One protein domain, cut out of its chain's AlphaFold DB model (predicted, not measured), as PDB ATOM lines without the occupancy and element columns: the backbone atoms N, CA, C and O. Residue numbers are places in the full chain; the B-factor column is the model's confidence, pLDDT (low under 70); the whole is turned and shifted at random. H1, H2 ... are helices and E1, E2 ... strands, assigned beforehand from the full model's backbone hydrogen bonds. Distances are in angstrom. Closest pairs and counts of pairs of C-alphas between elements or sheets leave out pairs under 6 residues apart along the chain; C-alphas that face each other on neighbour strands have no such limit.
ATOM      1  N   SER A 172      -5.144 -42.489  -6.726       85.06
ATOM      2  CA  SER A 172      -5.801 -41.524  -5.853       85.06
ATOM      3  C   SER A 172      -7.266 -41.329  -6.250       85.06
ATOM      4  O   SER A 172      -7.656 -41.525  -7.408       85.06
ATOM      5  N   ASP A 173      -8.099 -40.945  -5.281       88.50
ATOM      6  CA  ASP A 173      -9.537 -40.741  -5.480       88.50
ATOM      7  C   ASP A 173      -9.816 -39.357  -6.087       88.50
ATOM      8  O   ASP A 173     -10.190 -38.387  -5.427       88.50
ATOM      9  N   CYS A 174      -9.595 -39.287  -7.398       90.44
ATOM     10  CA  CYS A 174      -9.696 -38.083  -8.207       90.44
ATOM     11  C   CYS A 174     -11.149 -37.660  -8.445       90.44
ATOM     12  O   CYS A 174     -12.024 -38.488  -8.703       90.44
ATOM     13  N   THR A 175     -11.395 -36.355  -8.509       90.50
ATOM     14  CA  THR A 175     -12.554 -35.812  -9.219       90.50
ATOM     15  C   THR A 175     -12.324 -35.962 -10.728       90.50
ATOM     16  O   THR A 175     -11.283 -35.555 -11.257       90.50
ATOM     17  N   VAL A 176     -13.291 -36.558 -11.426       89.06
ATOM     18  CA  VAL A 176     -13.360 -36.643 -12.894       89.06
ATOM     19  C   VAL A 176     -14.571 -35.860 -13.398       89.06
ATOM     20  O   VAL A 176     -15.548 -35.692 -12.668       89.06
ATOM     21  N   TYR A 177     -14.501 -35.362 -14.634       90.56
ATOM     22  CA  TYR A 177     -15.432 -34.357 -15.147       90.56
ATOM     23  C   TYR A 177     -16.108 -34.788 -16.446       90.56
ATOM     24  O   TYR A 177     -15.479 -35.373 -17.325       90.56
ATOM     25  N   TYR A 178     -17.383 -34.429 -16.572       91.25
ATOM     26  CA  TYR A 178     -18.238 -34.694 -17.723       91.25
ATOM     27  C   TYR A 178     -18.879 -33.369 -18.175       91.25
ATOM     28  O   TYR A 178     -19.859 -32.929 -17.557       91.25
ATOM     29  N   PRO A 179     -18.322 -32.688 -19.193       92.44
ATOM     30  CA  PRO A 179     -18.864 -31.433 -19.697       92.44
ATOM     31  C   PRO A 179     -20.067 -31.673 -20.627       92.44
ATOM     32  O   PRO A 179     -20.117 -32.638 -21.386       92.44
ATOM     33  N   GLU A 180     -21.031 -30.763 -20.578       91.69
ATOM     34  CA  GLU A 180     -22.275 -30.760 -21.346       91.69
ATOM     35  C   GLU A 180     -22.499 -29.334 -21.877       91.69
ATOM     36  O   GLU A 180     -22.689 -28.399 -21.096       91.69
ATOM     37  N   LYS A 181     -22.430 -29.142 -23.201       89.50
ATOM     38  CA  LYS A 181     -22.629 -27.833 -23.848       89.50
ATOM     39  C   LYS A 181     -24.115 -27.479 -23.778       89.50
ATOM     40  O   LYS A 181     -24.931 -28.230 -24.304       89.50
ATOM     41  N   ILE A 182     -24.463 -26.374 -23.116       86.69
ATOM     42  CA  ILE A 182     -25.869 -25.980 -22.908       86.69
ATOM     43  C   ILE A 182     -26.311 -24.976 -23.976       86.69
ATOM     44  O   ILE A 182     -27.367 -25.125 -24.582       86.69
ATOM     45  N   GLU A 183     -25.485 -23.955 -24.206       81.69
ATOM     46  CA  GLU A 183     -25.748 -22.846 -25.125       81.69
ATOM     47  C   GLU A 183     -24.428 -22.181 -25.560       81.69
ATOM     48  O   GLU A 183     -23.335 -22.673 -25.259       81.69
ATOM     49  N   SER A 184     -24.500 -21.076 -26.309       77.56
ATOM     50  CA  SER A 184     -23.321 -20.443 -26.914       77.56
ATOM     51  C   SER A 184     -22.335 -19.914 -25.861       77.56
ATOM     52  O   SER A 184     -22.563 -18.890 -25.223       77.56
ATOM     53  N   GLY A 185     -21.218 -20.627 -25.695       76.88
ATOM     54  CA  GLY A 185     -20.145 -20.297 -24.753       76.88
ATOM     55  C   GLY A 185     -20.270 -20.924 -23.358       76.88
ATOM     56  O   GLY A 185     -19.329 -20.794 -22.579       76.88
ATOM     57  N   PHE A 186     -21.361 -21.635 -23.044       84.12
ATOM     58  CA  PHE A 186     -21.616 -22.150 -21.694       84.12
ATOM     59  C   PHE A 186     -21.720 -23.675 -21.617       84.12
ATOM     60  O   PHE A 186     -22.365 -24.343 -22.431       84.12
ATOM     61  N   TRP A 187     -21.086 -24.214 -20.575       89.12
ATOM     62  CA  TRP A 187     -20.945 -25.639 -20.306       89.12
ATOM     63  C   TRP A 187     -21.397 -25.946 -18.880       89.12
ATOM     64  O   TRP A 187     -20.898 -25.344 -17.928       89.12
ATOM     65  N   ARG A 188     -22.287 -26.926 -18.714       90.44
ATOM     66  CA  ARG A 188     -22.493 -27.581 -17.420       90.44
ATOM     67  C   ARG A 188     -21.378 -28.601 -17.251       90.44
ATOM     68  O   ARG A 188     -21.137 -29.398 -18.151       90.44
ATOM     69  N   ILE A 189     -20.715 -28.610 -16.102       90.81
ATOM     70  CA  ILE A 189     -19.732 -29.640 -15.766       90.81
ATOM     71  C   ILE A 189     -20.318 -30.476 -14.634       90.81
ATOM     72  O   ILE A 189     -20.536 -29.973 -13.533       90.81
ATOM     73  N   ARG A 190     -20.600 -31.751 -14.915       91.75
ATOM     74  CA  ARG A 190     -20.909 -32.754 -13.887       91.75
ATOM     75  C   ARG A 190     -19.607 -33.406 -13.431       91.75
ATOM     76  O   ARG A 190     -18.679 -33.539 -14.228       91.75
ATOM     77  N   SER A 191     -19.539 -33.826 -12.173       91.12
ATOM     78  CA  SER A 191     -18.351 -34.444 -11.585       91.12
ATOM     79  C   SER A 191     -18.679 -35.727 -10.823       91.12
ATOM     80  O   SER A 191     -19.801 -35.935 -10.368       91.12
ATOM     81  N   GLU A 192     -17.682 -36.597 -10.711       91.31
ATOM     82  CA  GLU A 192     -17.737 -37.890 -10.024       91.31
ATOM     83  C   GLU A 192     -16.395 -38.113  -9.307       91.31
ATOM     84  O   GLU A 192     -15.353 -37.696  -9.817       91.31
ATOM     85  N   LYS A 193     -16.389 -38.766  -8.139       92.06
ATOM     86  CA  LYS A 193     -15.147 -39.231  -7.498       92.06
ATOM     87  C   LYS A 193     -14.814 -40.627  -8.026       92.06
ATOM     88  O   LYS A 193     -15.626 -41.541  -7.906       92.06
ATOM     89  N   ARG A 194     -13.630 -40.795  -8.612       90.75
ATOM     90  CA  ARG A 194     -13.184 -42.044  -9.236       90.75
ATOM     91  C   ARG A 194     -11.687 -42.244  -9.044       90.75
ATOM     92  O   ARG A 194     -10.888 -41.392  -9.432       90.75
ATOM     93  N   ARG A 195     -11.311 -43.419  -8.536       89.69
ATOM     94  CA  ARG A 195      -9.909 -43.822  -8.410       89.69
ATOM     95  C   ARG A 195      -9.219 -43.858  -9.775       89.69
ATOM     96  O   ARG A 195      -9.757 -44.425 -10.732       89.69
ATOM     97  N   ARG A 196      -8.049 -43.226  -9.867       82.69
ATOM     98  CA  ARG A 196      -7.164 -43.236 -11.042       82.69
ATOM     99  C   ARG A 196      -5.711 -43.156 -10.596       82.69
ATOM    100  O   ARG A 196      -5.414 -42.494  -9.606       82.69
ATOM    101  N   ARG A 197      -4.791 -43.722 -11.381       81.12
ATOM    102  CA  ARG A 197      -3.384 -43.303 -11.342       81.12
ATOM    103  C   ARG A 197      -3.283 -41.838 -11.764       81.12
ATOM    104  O   ARG A 197      -3.675 -41.494 -12.879       81.12
ATOM    105  N   PHE A 198      -2.756 -40.993 -10.883       72.62
ATOM    106  CA  PHE A 198      -2.473 -39.599 -11.217       72.62
ATOM    107  C   PHE A 198      -1.247 -39.534 -12.152       72.62
ATOM    108  O   PHE A 198      -0.309 -40.315 -11.958       72.62
ATOM    109  N   PRO A 199      -1.220 -38.667 -13.183       66.69
ATOM    110  CA  PRO A 199      -0.027 -38.497 -14.011       66.69
ATOM    111  C   PRO A 199       1.140 -37.955 -13.176       66.69
ATOM    112  O   PRO A 199       0.930 -37.203 -12.226       66.69
ATOM    113  N   HIS A 200       2.378 -38.288 -13.550       67.81
ATOM    114  CA  HIS A 200       3.537 -37.611 -12.970       67.81
ATOM    115  C   HIS A 200       3.432 -36.112 -13.273       67.81
ATOM    116  O   HIS A 200       3.281 -35.724 -14.433       67.81
ATOM    117  N   LEU A 201       3.489 -35.271 -12.240       66.38
ATOM    118  CA  LEU A 201       3.501 -33.824 -12.419       66.38
ATOM    119  C   LEU A 201       4.859 -33.417 -12.978       66.38
ATOM    120  O   LEU A 201       5.881 -33.579 -12.314       66.38
ATOM    121  N   ASP A 202       4.878 -32.907 -14.204       62.09
ATOM    122  CA  ASP A 202       6.065 -32.240 -14.719       62.09
ATOM    123  C   ASP A 202       6.182 -30.878 -14.022       62.09
ATOM    124  O   ASP A 202       5.385 -29.969 -14.255       62.09
ATOM    125  N   VAL A 203       7.126 -30.785 -13.086       62.25
ATOM    126  CA  VAL A 203       7.414 -29.573 -12.304       62.25
ATOM    127  C   VAL A 203       8.395 -28.632 -13.012       62.25
ATOM    128  O   VAL A 203       8.779 -27.618 -12.433       62.25
ATOM    129  N   ASP A 204       8.785 -28.939 -14.253       61.06
ATOM    130  CA  ASP A 204       9.587 -28.063 -15.106       61.06
ATOM    131  C   ASP A 204       8.790 -26.811 -15.529       61.06
ATOM    132  O   ASP A 204       7.866 -26.899 -16.347       61.06
ATOM    133  N   PRO A 205       9.148 -25.617 -15.023       56.31
ATOM    134  CA  PRO A 205       8.405 -24.400 -15.312       56.31
ATOM    135  C   PRO A 205       8.632 -23.885 -16.737       56.31
ATOM    136  O   PRO A 205       7.834 -23.080 -17.209       56.31
ATOM    137  N   SER A 206       9.675 -24.340 -17.446       56.31
ATOM    138  CA  SER A 206       9.951 -23.903 -18.825       56.31
ATOM    139  C   SER A 206       8.909 -24.406 -19.830       56.31
ATOM    140  O   SER A 206       8.766 -23.841 -20.914       56.31
ATOM    141  N   LYS A 207       8.140 -25.435 -19.450       57.69
ATOM    142  CA  LYS A 207       7.045 -26.017 -20.239       57.69
ATOM    143  C   LYS A 207       5.685 -25.360 -19.970       57.69
ATOM    144  O   LYS A 207       4.729 -25.635 -20.692       57.69
ATOM    145  N   ALA A 208       5.572 -24.508 -18.948       56.81
ATOM    146  CA  ALA A 208       4.349 -23.758 -18.693       56.81
ATOM    147  C   ALA A 208       4.193 -22.655 -19.751       56.81
ATOM    148  O   ALA A 208       5.038 -21.772 -19.859       56.81
ATOM    149  N   ASN A 209       3.103 -22.679 -20.520       57.00
ATOM    150  CA  ASN A 209       2.808 -21.615 -21.475       57.00
ATOM    151  C   ASN A 209       2.253 -20.385 -20.723       57.00
ATOM    152  O   ASN A 209       1.144 -20.467 -20.191       57.00
ATOM    153  N   PRO A 210       2.964 -19.240 -20.672       62.00
ATOM    154  CA  PRO A 210       2.512 -18.066 -19.922       62.00
ATOM    155  C   PRO A 210       1.368 -17.308 -20.620       62.00
ATOM    156  O   PRO A 210       0.803 -16.379 -20.046       62.00
ATOM    157  N   ASN A 211       1.025 -17.664 -21.863       77.44
ATOM    158  CA  ASN A 211      -0.010 -16.988 -22.634       77.44
ATOM    159  C   ASN A 211      -1.415 -17.462 -22.215       77.44
ATOM    160  O   ASN A 211      -1.865 -18.545 -22.594       77.44
ATOM    161  N   ILE A 212      -2.135 -16.606 -21.482       78.44
ATOM    162  CA  ILE A 212      -3.515 -16.856 -21.033       78.44
ATOM    163  C   ILE A 212      -4.477 -17.168 -22.192       78.44
ATOM    164  O   ILE A 212      -5.339 -18.031 -22.051       78.44
ATOM    165  N   GLY A 213      -4.300 -16.540 -23.358       82.38
ATOM    166  CA  GLY A 213      -5.105 -16.803 -24.552       82.38
ATOM    167  C   GLY A 213      -4.898 -18.214 -25.104       82.38
ATOM    168  O   GLY A 213      -5.868 -18.875 -25.477       82.38
ATOM    169  N   ALA A 214      -3.660 -18.716 -25.084       82.81
ATOM    170  CA  ALA A 214      -3.360 -20.098 -25.452       82.81
ATOM    171  C   ALA A 214      -3.936 -21.096 -24.429       82.81
ATOM    172  O   ALA A 214      -4.549 -22.085 -24.827       82.81
ATOM    173  N   ALA A 215      -3.832 -20.806 -23.126       80.25
ATOM    174  CA  ALA A 215      -4.440 -21.629 -22.075       80.25
ATOM    175  C   ALA A 215      -5.981 -21.677 -22.176       80.25
ATOM    176  O   ALA A 215      -6.584 -22.736 -21.993       80.25
ATOM    177  N   ILE A 216      -6.626 -20.558 -22.536       84.69
ATOM    178  CA  ILE A 216      -8.067 -20.488 -22.827       84.69
ATOM    179  C   ILE A 216      -8.428 -21.381 -24.023       84.69
ATOM    180  O   ILE A 216      -9.374 -22.165 -23.926       84.69
ATOM    181  N   GLN A 217      -7.681 -21.296 -25.129       87.12
ATOM    182  CA  GLN A 217      -7.919 -22.119 -26.323       87.12
ATOM    183  C   GLN A 217      -7.709 -23.615 -26.035       87.12
ATOM    184  O   GLN A 217      -8.535 -24.440 -26.424       87.12
ATOM    185  N   GLU A 218      -6.658 -23.976 -25.294       86.25
ATOM    186  CA  GLU A 218      -6.415 -25.361 -24.883       86.25
ATOM    187  C   GLU A 218      -7.553 -25.893 -24.000       86.25
ATOM    188  O   GLU A 218      -8.063 -26.991 -24.235       86.25
ATOM    189  N   PHE A 219      -8.013 -25.110 -23.020       88.56
ATOM    190  CA  PHE A 219      -9.125 -25.516 -22.163       88.56
ATOM    191  C   PHE A 219     -10.450 -25.637 -22.937       88.56
ATOM    192  O   PHE A 219     -11.205 -26.581 -22.703       88.56
ATOM    193  N   GLN A 220     -10.707 -24.765 -23.918       88.94
ATOM    194  CA  GLN A 220     -11.852 -24.894 -24.831       88.94
ATOM    195  C   GLN A 220     -11.786 -26.198 -25.643       88.94
ATOM    196  O   GLN A 220     -12.757 -26.957 -25.644       88.94
ATOM    197  N   MET A 221     -10.630 -26.530 -26.233       89.88
ATOM    198  CA  MET A 221     -10.437 -27.817 -26.915       89.88
ATOM    199  C   MET A 221     -10.628 -29.012 -25.970       89.88
ATOM    200  O   MET A 221     -11.196 -30.031 -26.373       89.88
ATOM    201  N   ARG A 222     -10.193 -28.914 -24.706       90.12
ATOM    202  CA  ARG A 222     -10.392 -29.968 -23.695       90.12
ATOM    203  C   ARG A 222     -11.862 -30.132 -23.301       90.12
ATOM    204  O   ARG A 222     -12.293 -31.273 -23.133       90.12
ATOM    205  N   LEU A 223     -12.639 -29.049 -23.197       90.56
ATOM    206  CA  LEU A 223     -14.091 -29.104 -22.974       90.56
ATOM    207  C   LEU A 223     -14.801 -29.823 -24.127       90.56
ATOM    208  O   LEU A 223     -15.553 -30.767 -23.885       90.56
ATOM    209  N   GLU A 224     -14.501 -29.447 -25.372       89.81
ATOM    210  CA  GLU A 224     -15.090 -30.071 -26.567       89.81
ATOM    211  C   GLU A 224     -14.678 -31.540 -26.728       89.81
ATOM    212  O   GLU A 224     -15.481 -32.371 -27.151       89.81
ATOM    213  N   ASN A 225     -13.480 -31.907 -26.266       90.06
ATOM    214  CA  ASN A 225     -13.034 -33.298 -26.187       90.06
ATOM    215  C   ASN A 225     -13.525 -34.060 -24.939       90.06
ATOM    216  O   ASN A 225     -13.108 -35.205 -24.728       90.06
ATOM    217  N   GLY A 226     -14.429 -33.493 -24.136       88.25
ATOM    218  CA  GLY A 226     -15.085 -34.183 -23.022       88.25
ATOM    219  C   GLY A 226     -14.263 -34.266 -21.732       88.25
ATOM    220  O   GLY A 226     -14.485 -35.183 -20.948       88.25
ATOM    221  N   LEU A 227     -13.277 -33.379 -21.539       88.25
ATOM    222  CA  LEU A 227     -12.306 -33.379 -20.426       88.25
ATOM    223  C   LEU A 227     -11.616 -34.748 -20.211       88.25
ATOM    224  O   LEU A 227     -11.213 -35.111 -19.104       88.25
ATOM    225  N   ARG A 228     -11.446 -35.526 -21.289       82.88
ATOM    226  CA  ARG A 228     -10.771 -36.833 -21.248       82.88
ATOM    227  C   ARG A 228      -9.315 -36.686 -20.794       82.88
ATOM    228  O   ARG A 228      -8.628 -35.735 -21.150       82.88
ATOM    229  N   GLY A 229      -8.866 -37.624 -19.960       78.88
ATOM    230  CA  GLY A 229      -7.550 -37.587 -19.310       78.88
ATOM    231  C   GLY A 229      -7.433 -36.633 -18.112       78.88
ATOM    232  O   GLY A 229      -6.528 -36.815 -17.305       78.88
ATOM    233  N   VAL A 230      -8.352 -35.675 -17.931       85.62
ATOM    234  CA  VAL A 230      -8.323 -34.760 -16.780       85.62
ATOM    235  C   VAL A 230      -8.623 -35.519 -15.483       85.62
ATOM    236  O   VAL A 230      -9.521 -36.368 -15.425       85.62
ATOM    237  N   ALA A 231      -7.862 -35.193 -14.442       83.94
ATOM    238  CA  ALA A 231      -8.036 -35.644 -13.070       83.94
ATOM    239  C   ALA A 231      -7.704 -34.479 -12.126       83.94
ATOM    240  O   ALA A 231      -6.767 -33.721 -12.386       83.94
ATOM    241  N   TYR A 232      -8.470 -34.327 -11.048       90.25
ATOM    242  CA  TYR A 232      -8.224 -33.305 -10.032       90.25
ATOM    243  C   TYR A 232      -8.482 -33.897  -8.650       90.25
ATOM    244  O   TYR A 232      -9.612 -34.239  -8.314       90.25
ATOM    245  N   GLU A 233      -7.441 -34.039  -7.840       91.44
ATOM    246  CA  GLU A 233      -7.606 -34.336  -6.421       91.44
ATOM    247  C   GLU A 233      -7.927 -33.033  -5.696       91.44
ATOM    248  O   GLU A 233      -7.146 -32.079  -5.718       91.44
ATOM    249  N   THR A 234      -9.114 -32.987  -5.103       89.81
ATOM    250  CA  THR A 234      -9.651 -31.822  -4.405       89.81
ATOM    251  C   THR A 234      -9.864 -32.162  -2.940       89.81
ATOM    252  O   THR A 234     -10.152 -33.317  -2.613       89.81
ATOM    253  N   ASP A 235      -9.775 -31.144  -2.086       89.38
ATOM    254  CA  ASP A 235     -10.233 -31.199  -0.692       89.38
ATOM    255  C   ASP A 235      -9.437 -32.201   0.166       89.38
ATOM    256  O   ASP A 235      -9.926 -32.736   1.161       89.38
ATOM    257  N   ILE A 236      -8.178 -32.446  -0.218       90.88
ATOM    258  CA  ILE A 236      -7.248 -33.292   0.533       90.88
ATOM    259  C   ILE A 236      -7.005 -32.615   1.892       90.88
ATOM    260  O   ILE A 236      -6.654 -31.434   1.903       90.88
ATOM    261  N   PRO A 237      -7.140 -33.292   3.045       91.06
ATOM    262  CA  PRO A 237      -6.767 -32.694   4.325       91.06
ATOM    263  C   PRO A 237      -5.307 -32.220   4.310       91.06
ATOM    264  O   PRO A 237      -4.432 -32.928   3.813       91.06
ATOM    265  N   ALA A 238      -5.032 -31.035   4.862       91.88
ATOM    266  CA  ALA A 238      -3.678 -30.477   4.955       91.88
ATOM    267  C   ALA A 238      -3.421 -29.760   6.300       91.88
ATOM    268  O   ALA A 238      -2.588 -28.850   6.365       91.88
ATOM    269  N   HIS A 239      -4.155 -30.158   7.348       87.00
ATOM    270  CA  HIS A 239      -4.202 -29.520   8.668       87.00
ATOM    271  C   HIS A 239      -3.011 -29.908   9.559       87.00
ATOM    272  O   HIS A 239      -2.294 -29.031  10.037       87.00
ATOM    273  N   THR A 240      -2.774 -31.206   9.758       88.06
ATOM    274  CA  THR A 240      -1.621 -31.731  10.514       88.06
ATOM    275  C   THR A 240      -0.397 -31.932   9.615       88.06
ATOM    276  O   THR A 240      -0.515 -31.992   8.389       88.06
ATOM    277  N   ARG A 241       0.797 -32.091  10.202       91.25
ATOM    278  CA  ARG A 241       2.023 -32.419   9.449       91.25
ATOM    279  C   ARG A 241       1.860 -33.733   8.676       91.25
ATOM    280  O   ARG A 241       2.337 -33.864   7.550       91.25
ATOM    281  N   GLU A 242       1.136 -34.674   9.264       91.31
ATOM    282  CA  GLU A 242       0.831 -35.999   8.742       91.31
ATOM    283  C   GLU A 242      -0.153 -35.912   7.569       91.31
ATOM    284  O   GLU A 242      -0.013 -36.654   6.597       91.31
ATOM    285  N   ASP A 243      -1.134 -35.006   7.620       91.31
ATOM    286  CA  ASP A 243      -2.027 -34.712   6.489       91.31
ATOM    287  C   ASP A 243      -1.242 -34.124   5.317       91.31
ATOM    288  O   ASP A 243      -1.347 -34.593   4.183       91.31
ATOM    289  N   ARG A 244      -0.385 -33.143   5.610       92.62
ATOM    290  CA  ARG A 244       0.442 -32.453   4.615       92.62
ATOM    291  C   ARG A 244       1.427 -33.402   3.939       92.62
ATOM    292  O   ARG A 244       1.548 -33.356   2.719       92.62
ATOM    293  N   ALA A 245       2.026 -34.328   4.688       89.75
ATOM    294  CA  ALA A 245       2.849 -35.396   4.127       89.75
ATOM    295  C   ALA A 245       2.059 -36.298   3.155       89.75
ATOM    296  O   ALA A 245       2.546 -36.582   2.062       89.75
ATOM    297  N   ARG A 246       0.819 -36.694   3.494       85.50
ATOM    298  CA  ARG A 246      -0.052 -37.482   2.591       85.50
ATOM    299  C   ARG A 246      -0.500 -36.695   1.352       85.50
ATOM    300  O   ARG A 246      -0.750 -37.298   0.313       85.50
ATOM    301  N   ALA A 247      -0.569 -35.368   1.447       87.81
ATOM    302  CA  ALA A 247      -0.863 -34.462   0.338       87.81
ATOM    303  C   ALA A 247       0.375 -34.071  -0.507       87.81
ATOM    304  O   ALA A 247       0.236 -33.265  -1.426       87.81
ATOM    305  N   SER A 248       1.575 -34.590  -0.201       89.19
ATOM    306  CA  SER A 248       2.860 -34.133  -0.772       89.19
ATOM    307  C   SER A 248       3.073 -32.613  -0.661       89.19
ATOM    308  O   SER A 248       3.604 -31.971  -1.563       89.19
ATOM    309  N   LEU A 249       2.653 -32.027   0.463       91.06
ATOM    310  CA  LEU A 249       2.837 -30.616   0.804       91.06
ATOM    311  C   LEU A 249       3.971 -30.439   1.830       91.06
ATOM    312  O   LEU A 249       4.243 -31.356   2.608       91.06
ATOM    313  N   PRO A 250       4.611 -29.254   1.901       92.06
ATOM    314  CA  PRO A 250       5.644 -28.975   2.899       92.06
ATOM    315  C   PRO A 250       5.100 -29.142   4.322       92.06
ATOM    316  O   PRO A 250       3.922 -28.877   4.561       92.06
ATOM    317  N   GLY A 251       5.946 -29.544   5.278       91.38
ATOM    318  CA  GLY A 251       5.510 -29.939   6.629       91.38
ATOM    319  C   GLY A 251       4.707 -28.883   7.403       91.38
ATOM    320  O   GLY A 251       3.851 -29.243   8.205       91.38
ATOM    321  N   GLU A 252       4.916 -27.599   7.104       88.94
ATOM    322  CA  GLU A 252       4.072 -26.484   7.541       88.94
ATOM    323  C   GLU A 252       3.328 -25.847   6.362       88.94
ATOM    324  O   GLU A 252       3.766 -25.927   5.211       88.94
ATOM    325  N   SER A 253       2.208 -25.176   6.642       86.44
ATOM    326  CA  SER A 253       1.568 -24.275   5.679       86.44
ATOM    327  C   SER A 253       2.307 -22.938   5.631       86.44
ATOM    328  O   SER A 253       2.725 -22.425   6.667       86.44
ATOM    329  N   SER A 254       2.444 -22.358   4.439       82.62
ATOM    330  CA  SER A 254       2.927 -20.985   4.240       82.62
ATOM    331  C   SER A 254       1.993 -19.950   4.878       82.62
ATOM    332  O   SER A 254       2.459 -18.980   5.468       82.62
ATOM    333  N   LEU A 255       0.681 -20.188   4.787       79.62
ATOM    334  CA  LEU A 255      -0.365 -19.236   5.169       79.62
ATOM    335  C   LEU A 255      -1.018 -19.548   6.521       79.62
ATOM    336  O   LEU A 255      -1.411 -18.631   7.224       79.62
ATOM    337  N   TRP A 256      -1.164 -20.827   6.879       82.19
ATOM    338  CA  TRP A 256      -1.970 -21.260   8.029       82.19
ATOM    339  C   TRP A 256      -1.089 -21.685   9.226       82.19
ATOM    340  O   TRP A 256      -0.028 -22.277   9.001       82.19
ATOM    341  N   PRO A 257      -1.508 -21.451  10.488       79.38
ATOM    342  CA  PRO A 257      -2.703 -20.712  10.903       79.38
ATOM    343  C   PRO A 257      -2.546 -19.199  10.717       79.38
ATOM    344  O   PRO A 257      -1.454 -18.659  10.881       79.38
ATOM    345  N   ILE A 258      -3.657 -18.521  10.426       74.12
ATOM    346  CA  ILE A 258      -3.744 -17.057  10.411       74.12
ATOM    347  C   ILE A 258      -4.389 -16.627  11.732       74.12
ATOM    348  O   ILE A 258      -5.545 -16.992  11.984       74.12
ATOM    349  N   PRO A 259      -3.689 -15.882  12.603       69.50
ATOM    350  CA  PRO A 259      -4.277 -15.425  13.856       69.50
ATOM    351  C   PRO A 259      -5.536 -14.581  13.615       69.50
ATOM    352  O   PRO A 259      -5.562 -13.726  12.736       69.50
ATOM    353  N   GLY A 260      -6.587 -14.864  14.388       65.31
ATOM    354  CA  GLY A 260      -7.919 -14.269  14.231       65.31
ATOM    355  C   GLY A 260      -8.965 -15.180  13.568       65.31
ATOM    356  O   GLY A 260     -10.155 -14.953  13.775       65.31
ATOM    357  N   GLN A 261      -8.574 -16.246  12.854       65.06
ATOM    358  CA  GLN A 261      -9.507 -17.155  12.154       65.06
ATOM    359  C   GLN A 261     -10.228 -18.186  13.060       65.06
ATOM    360  O   GLN A 261     -10.290 -19.371  12.736       65.06
ATOM    361  N   LEU A 262     -10.856 -17.715  14.149       64.44
ATOM    362  CA  LEU A 262     -11.783 -18.480  15.011       64.44
ATOM    363  C   LEU A 262     -11.123 -19.673  15.780       64.44
ATOM    364  O   LEU A 262      -9.901 -19.825  15.720       64.44
ATOM    365  N   PRO A 263     -11.832 -20.389  16.691       54.00
ATOM    366  CA  PRO A 263     -11.175 -21.102  17.793       54.00
ATOM    367  C   PRO A 263     -10.616 -22.483  17.418       54.00
ATOM    368  O   PRO A 263     -11.010 -23.100  16.431       54.00
ATOM    369  N   LYS A 264      -9.711 -22.983  18.273       54.25
ATOM    370  CA  LYS A 264      -9.012 -24.274  18.112       54.25
ATOM    371  C   LYS A 264      -9.950 -25.487  18.064       54.25
ATOM    372  O   LYS A 264      -9.612 -26.480  17.428       54.25
ATOM    373  N   ASP A 265     -11.109 -25.384  18.706       58.09
ATOM    374  CA  ASP A 265     -12.114 -26.438  18.806       58.09
ATOM    375  C   ASP A 265     -13.393 -26.009  18.069       58.09
ATOM    376  O   ASP A 265     -13.914 -24.918  18.301       58.09
ATOM    377  N   GLY A 266     -13.914 -26.867  17.184       59.69
ATOM    378  CA  GLY A 266     -15.183 -26.640  16.470       59.69
ATOM    379  C   GLY A 266     -15.097 -25.950  15.098       59.69
ATOM    380  O   GLY A 266     -16.138 -25.671  14.506       59.69
ATOM    381  N   GLY A 267     -13.899 -25.692  14.563       73.31
ATOM    382  CA  GLY A 267     -13.728 -25.126  13.217       73.31
ATOM    383  C   GLY A 267     -14.255 -26.033  12.091       73.31
ATOM    384  O   GLY A 267     -13.996 -27.236  12.068       73.31
ATOM    385  N   ILE A 268     -14.968 -25.448  11.122       80.06
ATOM    386  CA  ILE A 268     -15.472 -26.154   9.928       80.06
ATOM    387  C   ILE A 268     -14.302 -26.471   8.986       80.06
ATOM    388  O   ILE A 268     -13.559 -25.564   8.599       80.06
ATOM    389  N   VAL A 269     -14.158 -27.741   8.590       81.31
ATOM    390  CA  VAL A 269     -13.102 -28.216   7.676       81.31
ATOM    391  C   VAL A 269     -13.182 -27.506   6.319       81.31
ATOM    392  O   VAL A 269     -14.274 -27.282   5.807       81.31
ATOM    393  N   GLY A 270     -12.034 -27.130   5.749       78.19
ATOM    394  CA  GLY A 270     -11.944 -26.390   4.481       78.19
ATOM    395  C   GLY A 270     -12.168 -24.878   4.617       78.19
ATOM    396  O   GLY A 270     -11.513 -24.108   3.924       78.19
ATOM    397  N   LEU A 271     -13.018 -24.439   5.555       82.81
ATOM    398  CA  LEU A 271     -13.216 -23.016   5.875       82.81
ATOM    399  C   LEU A 271     -12.198 -22.507   6.913       82.81
ATOM    400  O   LEU A 271     -11.703 -21.391   6.801       82.81
ATOM    401  N   HIS A 272     -11.898 -23.320   7.932       83.19
ATOM    402  CA  HIS A 272     -11.018 -22.965   9.060       83.19
ATOM    403  C   HIS A 272      -9.719 -23.783   9.082       83.19
ATOM    404  O   HIS A 272      -8.746 -23.395   9.731       83.19
ATOM    405  N   THR A 273      -9.690 -24.917   8.377       85.88
ATOM    406  CA  THR A 273      -8.509 -25.773   8.225       85.88
ATOM    407  C   THR A 273      -8.114 -25.870   6.752       85.88
ATOM    408  O   THR A 273      -8.992 -25.933   5.889       85.88
ATOM    409  N   PRO A 274      -6.808 -25.876   6.432       89.38
ATOM    410  CA  PRO A 274      -6.345 -25.832   5.053       89.38
ATOM    411  C   PRO A 274      -6.540 -27.174   4.339       89.38
ATOM    412  O   PRO A 274      -6.333 -28.248   4.915       89.38
ATOM    413  N   THR A 275      -6.856 -27.089   3.050       91.25
ATOM    414  CA  THR A 275      -6.989 -28.211   2.117       91.25
ATOM    415  C   THR A 275      -5.926 -28.159   1.013       91.25
ATOM    416  O   THR A 275      -5.442 -27.098   0.616       91.25
ATOM    417  N   GLY A 276      -5.520 -29.335   0.538       91.44
ATOM    418  CA  GLY A 276      -4.631 -29.545  -0.599       91.44
ATOM    419  C   GLY A 276      -5.410 -29.803  -1.891       91.44
ATOM    420  O   GLY A 276      -6.478 -30.417  -1.880       91.44
ATOM    421  N   TYR A 277      -4.837 -29.348  -3.005       91.25
ATOM    422  CA  TYR A 277      -5.424 -29.415  -4.342       91.25
ATOM    423  C   TYR A 277      -4.342 -29.811  -5.349       91.25
ATOM    424  O   TYR A 277      -3.325 -29.126  -5.454       91.25
ATOM    425  N   ILE A 278      -4.553 -30.900  -6.094       89.19
ATOM    426  CA  ILE A 278      -3.584 -31.432  -7.065       89.19
ATOM    427  C   ILE A 278      -4.301 -31.679  -8.399       89.19
ATOM    428  O   ILE A 278      -5.025 -32.661  -8.564       89.19
ATOM    429  N   GLY A 279      -4.134 -30.757  -9.349       87.56
ATOM    430  CA  GLY A 279      -4.782 -30.795 -10.665       87.56
ATOM    431  C   GLY A 279      -3.835 -31.227 -11.784       87.56
ATOM    432  O   GLY A 279      -2.709 -30.743 -11.866       87.56
ATOM    433  N   ALA A 280      -4.294 -32.119 -12.662       84.25
ATOM    434  CA  ALA A 280      -3.627 -32.406 -13.932       84.25
ATOM    435  C   ALA A 280      -3.895 -31.274 -14.956       84.25
ATOM    436  O   ALA A 280      -4.830 -30.492 -14.764       84.25
ATOM    437  N   PRO A 281      -3.142 -31.175 -16.070       83.44
ATOM    438  CA  PRO A 281      -3.384 -30.162 -17.101       83.44
ATOM    439  C   PRO A 281      -4.844 -30.133 -17.584       83.44
ATOM    440  O   PRO A 281      -5.395 -31.146 -18.024       83.44
ATOM    441  N   GLY A 282      -5.478 -28.962 -17.480       85.00
ATOM    442  CA  GLY A 282      -6.901 -28.765 -17.778       85.00
ATOM    443  C   GLY A 282      -7.880 -29.130 -16.652       85.00
ATOM    444  O   GLY A 282      -9.075 -29.217 -16.925       85.00
ATOM    445  N   ALA A 283      -7.416 -29.352 -15.416       89.50
ATOM    446  CA  ALA A 283      -8.265 -29.514 -14.233       89.50
ATOM    447  C   ALA A 283      -9.044 -28.220 -13.904       89.50
ATOM    448  O   ALA A 283      -8.421 -27.212 -13.561       89.50
ATOM    449  N   PRO A 284     -10.390 -28.217 -13.984       90.12
ATOM    450  CA  PRO A 284     -11.184 -27.025 -13.733       90.12
ATOM    451  C   PRO A 284     -11.496 -26.835 -12.246       90.12
ATOM    452  O   PRO A 284     -11.837 -27.778 -11.533       90.12
ATOM    453  N   PHE A 285     -11.513 -25.579 -11.818       88.00
ATOM    454  CA  PHE A 285     -12.411 -25.107 -10.766       88.00
ATOM    455  C   PHE A 285     -13.537 -24.306 -11.442       88.00
ATOM    456  O   PHE A 285     -13.362 -23.803 -12.553       88.00
ATOM    457  N   LEU A 286     -14.726 -24.277 -10.841       87.75
ATOM    458  CA  LEU A 286     -15.924 -23.712 -11.473       87.75
ATOM    459  C   LEU A 286     -16.190 -22.280 -10.995       87.75
ATOM    460  O   LEU A 286     -15.683 -21.856  -9.961       87.75
ATOM    461  N   TRP A 287     -17.028 -21.547 -11.728       86.50
ATOM    462  CA  TRP A 287     -17.547 -20.251 -11.288       86.50
ATOM    463  C   TRP A 287     -18.352 -20.415  -9.995       86.50
ATOM    464  O   TRP A 287     -19.387 -21.084  -9.995       86.50
ATOM    465  N   HIS A 288     -17.887 -19.803  -8.909       85.38
ATOM    466  CA  HIS A 288     -18.528 -19.864  -7.597       85.38
ATOM    467  C   HIS A 288     -18.331 -18.549  -6.822       85.38
ATOM    468  O   HIS A 288     -17.819 -17.562  -7.353       85.38
ATOM    469  N   PHE A 289     -18.807 -18.539  -5.582       84.12
ATOM    470  CA  PHE A 289     -18.362 -17.648  -4.517       84.12
ATOM    471  C   PHE A 289     -17.946 -18.549  -3.352       84.12
ATOM    472  O   PHE A 289     -18.488 -19.648  -3.221       84.12
ATOM    473  N   GLU A 290     -17.048 -18.071  -2.498       88.00
ATOM    474  CA  GLU A 290     -16.699 -18.761  -1.255       88.00
ATOM    475  C   GLU A 290     -17.913 -18.913  -0.330       88.00
ATOM    476  O   GLU A 290     -18.809 -18.053  -0.301       88.00
ATOM    477  N   ASP A 291     -17.916 -19.977   0.475       84.50
ATOM    478  CA  ASP A 291     -18.950 -20.201   1.482       84.50
ATOM    479  C   ASP A 291     -19.069 -18.999   2.428       84.50
ATOM    480  O   ASP A 291     -18.088 -18.352   2.805       84.50
ATOM    481  N   LEU A 292     -20.315 -18.654   2.767       84.25
ATOM    482  CA  LEU A 292     -20.680 -17.460   3.547       84.25
ATOM    483  C   LEU A 292     -20.151 -16.119   2.975       84.25
ATOM    484  O   LEU A 292     -20.247 -15.095   3.650       84.25
ATOM    485  N   ARG A 293     -19.656 -16.092   1.724       81.50
ATOM    486  CA  ARG A 293     -18.969 -14.952   1.073       81.50
ATOM    487  C   ARG A 293     -17.681 -14.517   1.781       81.50
ATOM    488  O   ARG A 293     -17.328 -13.335   1.766       81.50
ATOM    489  N   LEU A 294     -16.989 -15.470   2.400       83.50
ATOM    490  CA  LEU A 294     -15.670 -15.259   2.993       83.50
ATOM    491  C   LEU A 294     -14.617 -14.910   1.920       83.50
ATOM    492  O   LEU A 294     -14.871 -14.938   0.718       83.50
ATOM    493  N   GLY A 295     -13.413 -14.548   2.360       83.06
ATOM    494  CA  GLY A 295     -12.240 -14.546   1.490       83.06
ATOM    495  C   GLY A 295     -11.450 -15.829   1.710       83.06
ATOM    496  O   GLY A 295     -10.977 -16.045   2.824       83.06
ATOM    497  N   ALA A 296     -11.284 -16.648   0.673       87.44
ATOM    498  CA  ALA A 296     -10.306 -17.729   0.692       87.44
ATOM    499  C   ALA A 296      -8.919 -17.230   0.268       87.44
ATOM    500  O   ALA A 296      -8.739 -16.106  -0.207       87.44
ATOM    501  N   MET A 297      -7.920 -18.084   0.468       89.12
ATOM    502  CA  MET A 297      -6.523 -17.803   0.163       89.12
ATOM    503  C   MET A 297      -5.857 -19.054  -0.397       89.12
ATOM    504  O   MET A 297      -6.042 -20.152   0.125       89.12
ATOM    505  N   ASN A 298      -5.043 -18.891  -1.437       92.12
ATOM    506  CA  ASN A 298      -4.394 -20.001  -2.122       92.12
ATOM    507  C   ASN A 298      -2.866 -19.821  -2.129       92.12
ATOM    508  O   ASN A 298      -2.368 -18.732  -2.398       92.12
ATOM    509  N   THR A 299      -2.116 -20.891  -1.859       90.94
ATOM    510  CA  THR A 299      -0.693 -20.984  -2.227       90.94
ATOM    511  C   THR A 299      -0.551 -22.052  -3.300       90.94
ATOM    512  O   THR A 299      -0.701 -23.242  -3.027       90.94
ATOM    513  N   GLN A 300      -0.221 -21.619  -4.511       90.31
ATOM    514  CA  GLN A 300       0.173 -22.500  -5.601       90.31
ATOM    515  C   GLN A 300       1.653 -22.875  -5.389       90.31
ATOM    516  O   GLN A 300       2.540 -22.048  -5.587       90.31
ATOM    517  N   TYR A 301       1.935 -24.100  -4.936       87.06
ATOM    518  CA  TYR A 301       3.307 -24.522  -4.595       87.06
ATOM    519  C   TYR A 301       4.173 -24.893  -5.819       87.06
ATOM    520  O   TYR A 301       5.396 -24.847  -5.729       87.06
ATOM    521  N   CYS A 302       3.562 -25.265  -6.949       83.12
ATOM    522  CA  CYS A 302       4.252 -25.500  -8.223       83.12
ATOM    523  C   CYS A 302       3.302 -25.354  -9.424       83.12
ATOM    524  O   CYS A 302       2.080 -25.333  -9.259       83.12
ATOM    525  N   GLY A 303       3.859 -25.302 -10.638       82.62
ATOM    526  CA  GLY A 303       3.096 -25.310 -11.889       82.62
ATOM    527  C   GLY A 303       2.395 -23.986 -12.213       82.62
ATOM    528  O   GLY A 303       2.792 -22.918 -11.738       82.62
ATOM    529  N   HIS A 304       1.357 -24.069 -13.051       82.06
ATOM    530  CA  HIS A 304       0.569 -22.929 -13.536       82.06
ATOM    531  C   HIS A 304      -0.900 -23.031 -13.102       82.06
ATOM    532  O   HIS A 304      -1.474 -24.122 -13.094       82.06
ATOM    533  N   LYS A 305      -1.518 -21.889 -12.779       86.62
ATOM    534  CA  LYS A 305      -2.973 -21.755 -12.611       86.62
ATOM    535  C   LYS A 305      -3.479 -20.469 -13.277       86.62
ATOM    536  O   LYS A 305      -3.011 -19.373 -12.971       86.62
ATOM    537  N   ALA A 306      -4.471 -20.602 -14.155       85.94
ATOM    538  CA  ALA A 306      -5.225 -19.480 -14.709       85.94
ATOM    539  C   ALA A 306      -6.426 -19.140 -13.806       85.94
ATOM    540  O   ALA A 306      -7.164 -20.049 -13.431       85.94
ATOM    541  N   TRP A 307      -6.629 -17.858 -13.496       87.44
ATOM    542  CA  TRP A 307      -7.700 -17.328 -12.641       87.44
ATOM    543  C   TRP A 307      -8.562 -16.307 -13.407       87.44
ATOM    544  O   TRP A 307      -8.037 -15.525 -14.203       87.44
ATOM    545  N   PHE A 308      -9.879 -16.299 -13.170       86.50
ATOM    546  CA  PHE A 308     -10.869 -15.607 -14.022       86.50
ATOM    547  C   PHE A 308     -11.730 -14.572 -13.269       86.50
ATOM    548  O   PHE A 308     -12.916 -14.419 -13.554       86.50
TER     549      PHE A 308
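This is residues 172 to 308 of the 330 residues of an uncharacterized protein of Gaeumannomyces tritici (strain R3-111a-1) (UniProt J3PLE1). A long, twisting hairpin, E1 and E2, has the start of E1 beside a short two-stranded sheet, E3 and E4, in the middle of the domain. H1 packs by its last residues on the hairpin, H2 packs at the end of E3, and long links loop around. The 137 printed residues hold two named helices and five named strands, in the order E1 E2 H1 E3 H2 E4 E5; under half are in named elements, the class is mixed, helices and strands, and both sheets, E1 - E2 and E3 - E4, are antiparallel. The whole is compact, with a radius of gyration of the C-alphas of 16.5 A and spans of 46 by 34 by 30 A.

Find C-alpha 172 at (-5.801, -41.524, -5.853); from there E1, residues 172 to 183, runs 33.4 A. E2, residues 186 to 197, measures 29.8 A and bends by 77 degrees at residue 194. Look next for E3 at residues 232 to 237, 14.4 A, and E4 at 275 to 279, 13.2 A. H1, residues 212 to 224, spans 18.4 A; H2 is residues 241 to 246. E5, residues 304 to 307, ends at C-alpha 307, (-7.700, -17.328, -12.641).

In the hairpin E1 and E2, look at N 178 and O 190, 2.8 A apart. The closest C-alphas of E1 and E3 are those of Cys 174 and Glu 233, 4.6 A. Between antiparallel E3 and E4, N 276 and O 236 are 2.7 A apart. For H1 and E1 the closest C-alphas are Leu 223 and Pro 179, 6.2 A; for H1 and E5, Ile 212 and Ala 306, 7.1 A. E5 pairs with no named strand. For H2 and E3 they are Asp 243 and Pro 237, 5.6 A; H1 and H2 are apart. In H1 and H2 every O i to N i+4 pair is within hydrogen-bond range.

The farthest C-alphas, Ser 184 and Asp 265, are 47.5 A apart. The printed part has no cut; the links E2 to H1, H2 to E4 and E4 to E5 are long. Look for pLDDT under 70 at residues 199 to 210 and 259 to 266.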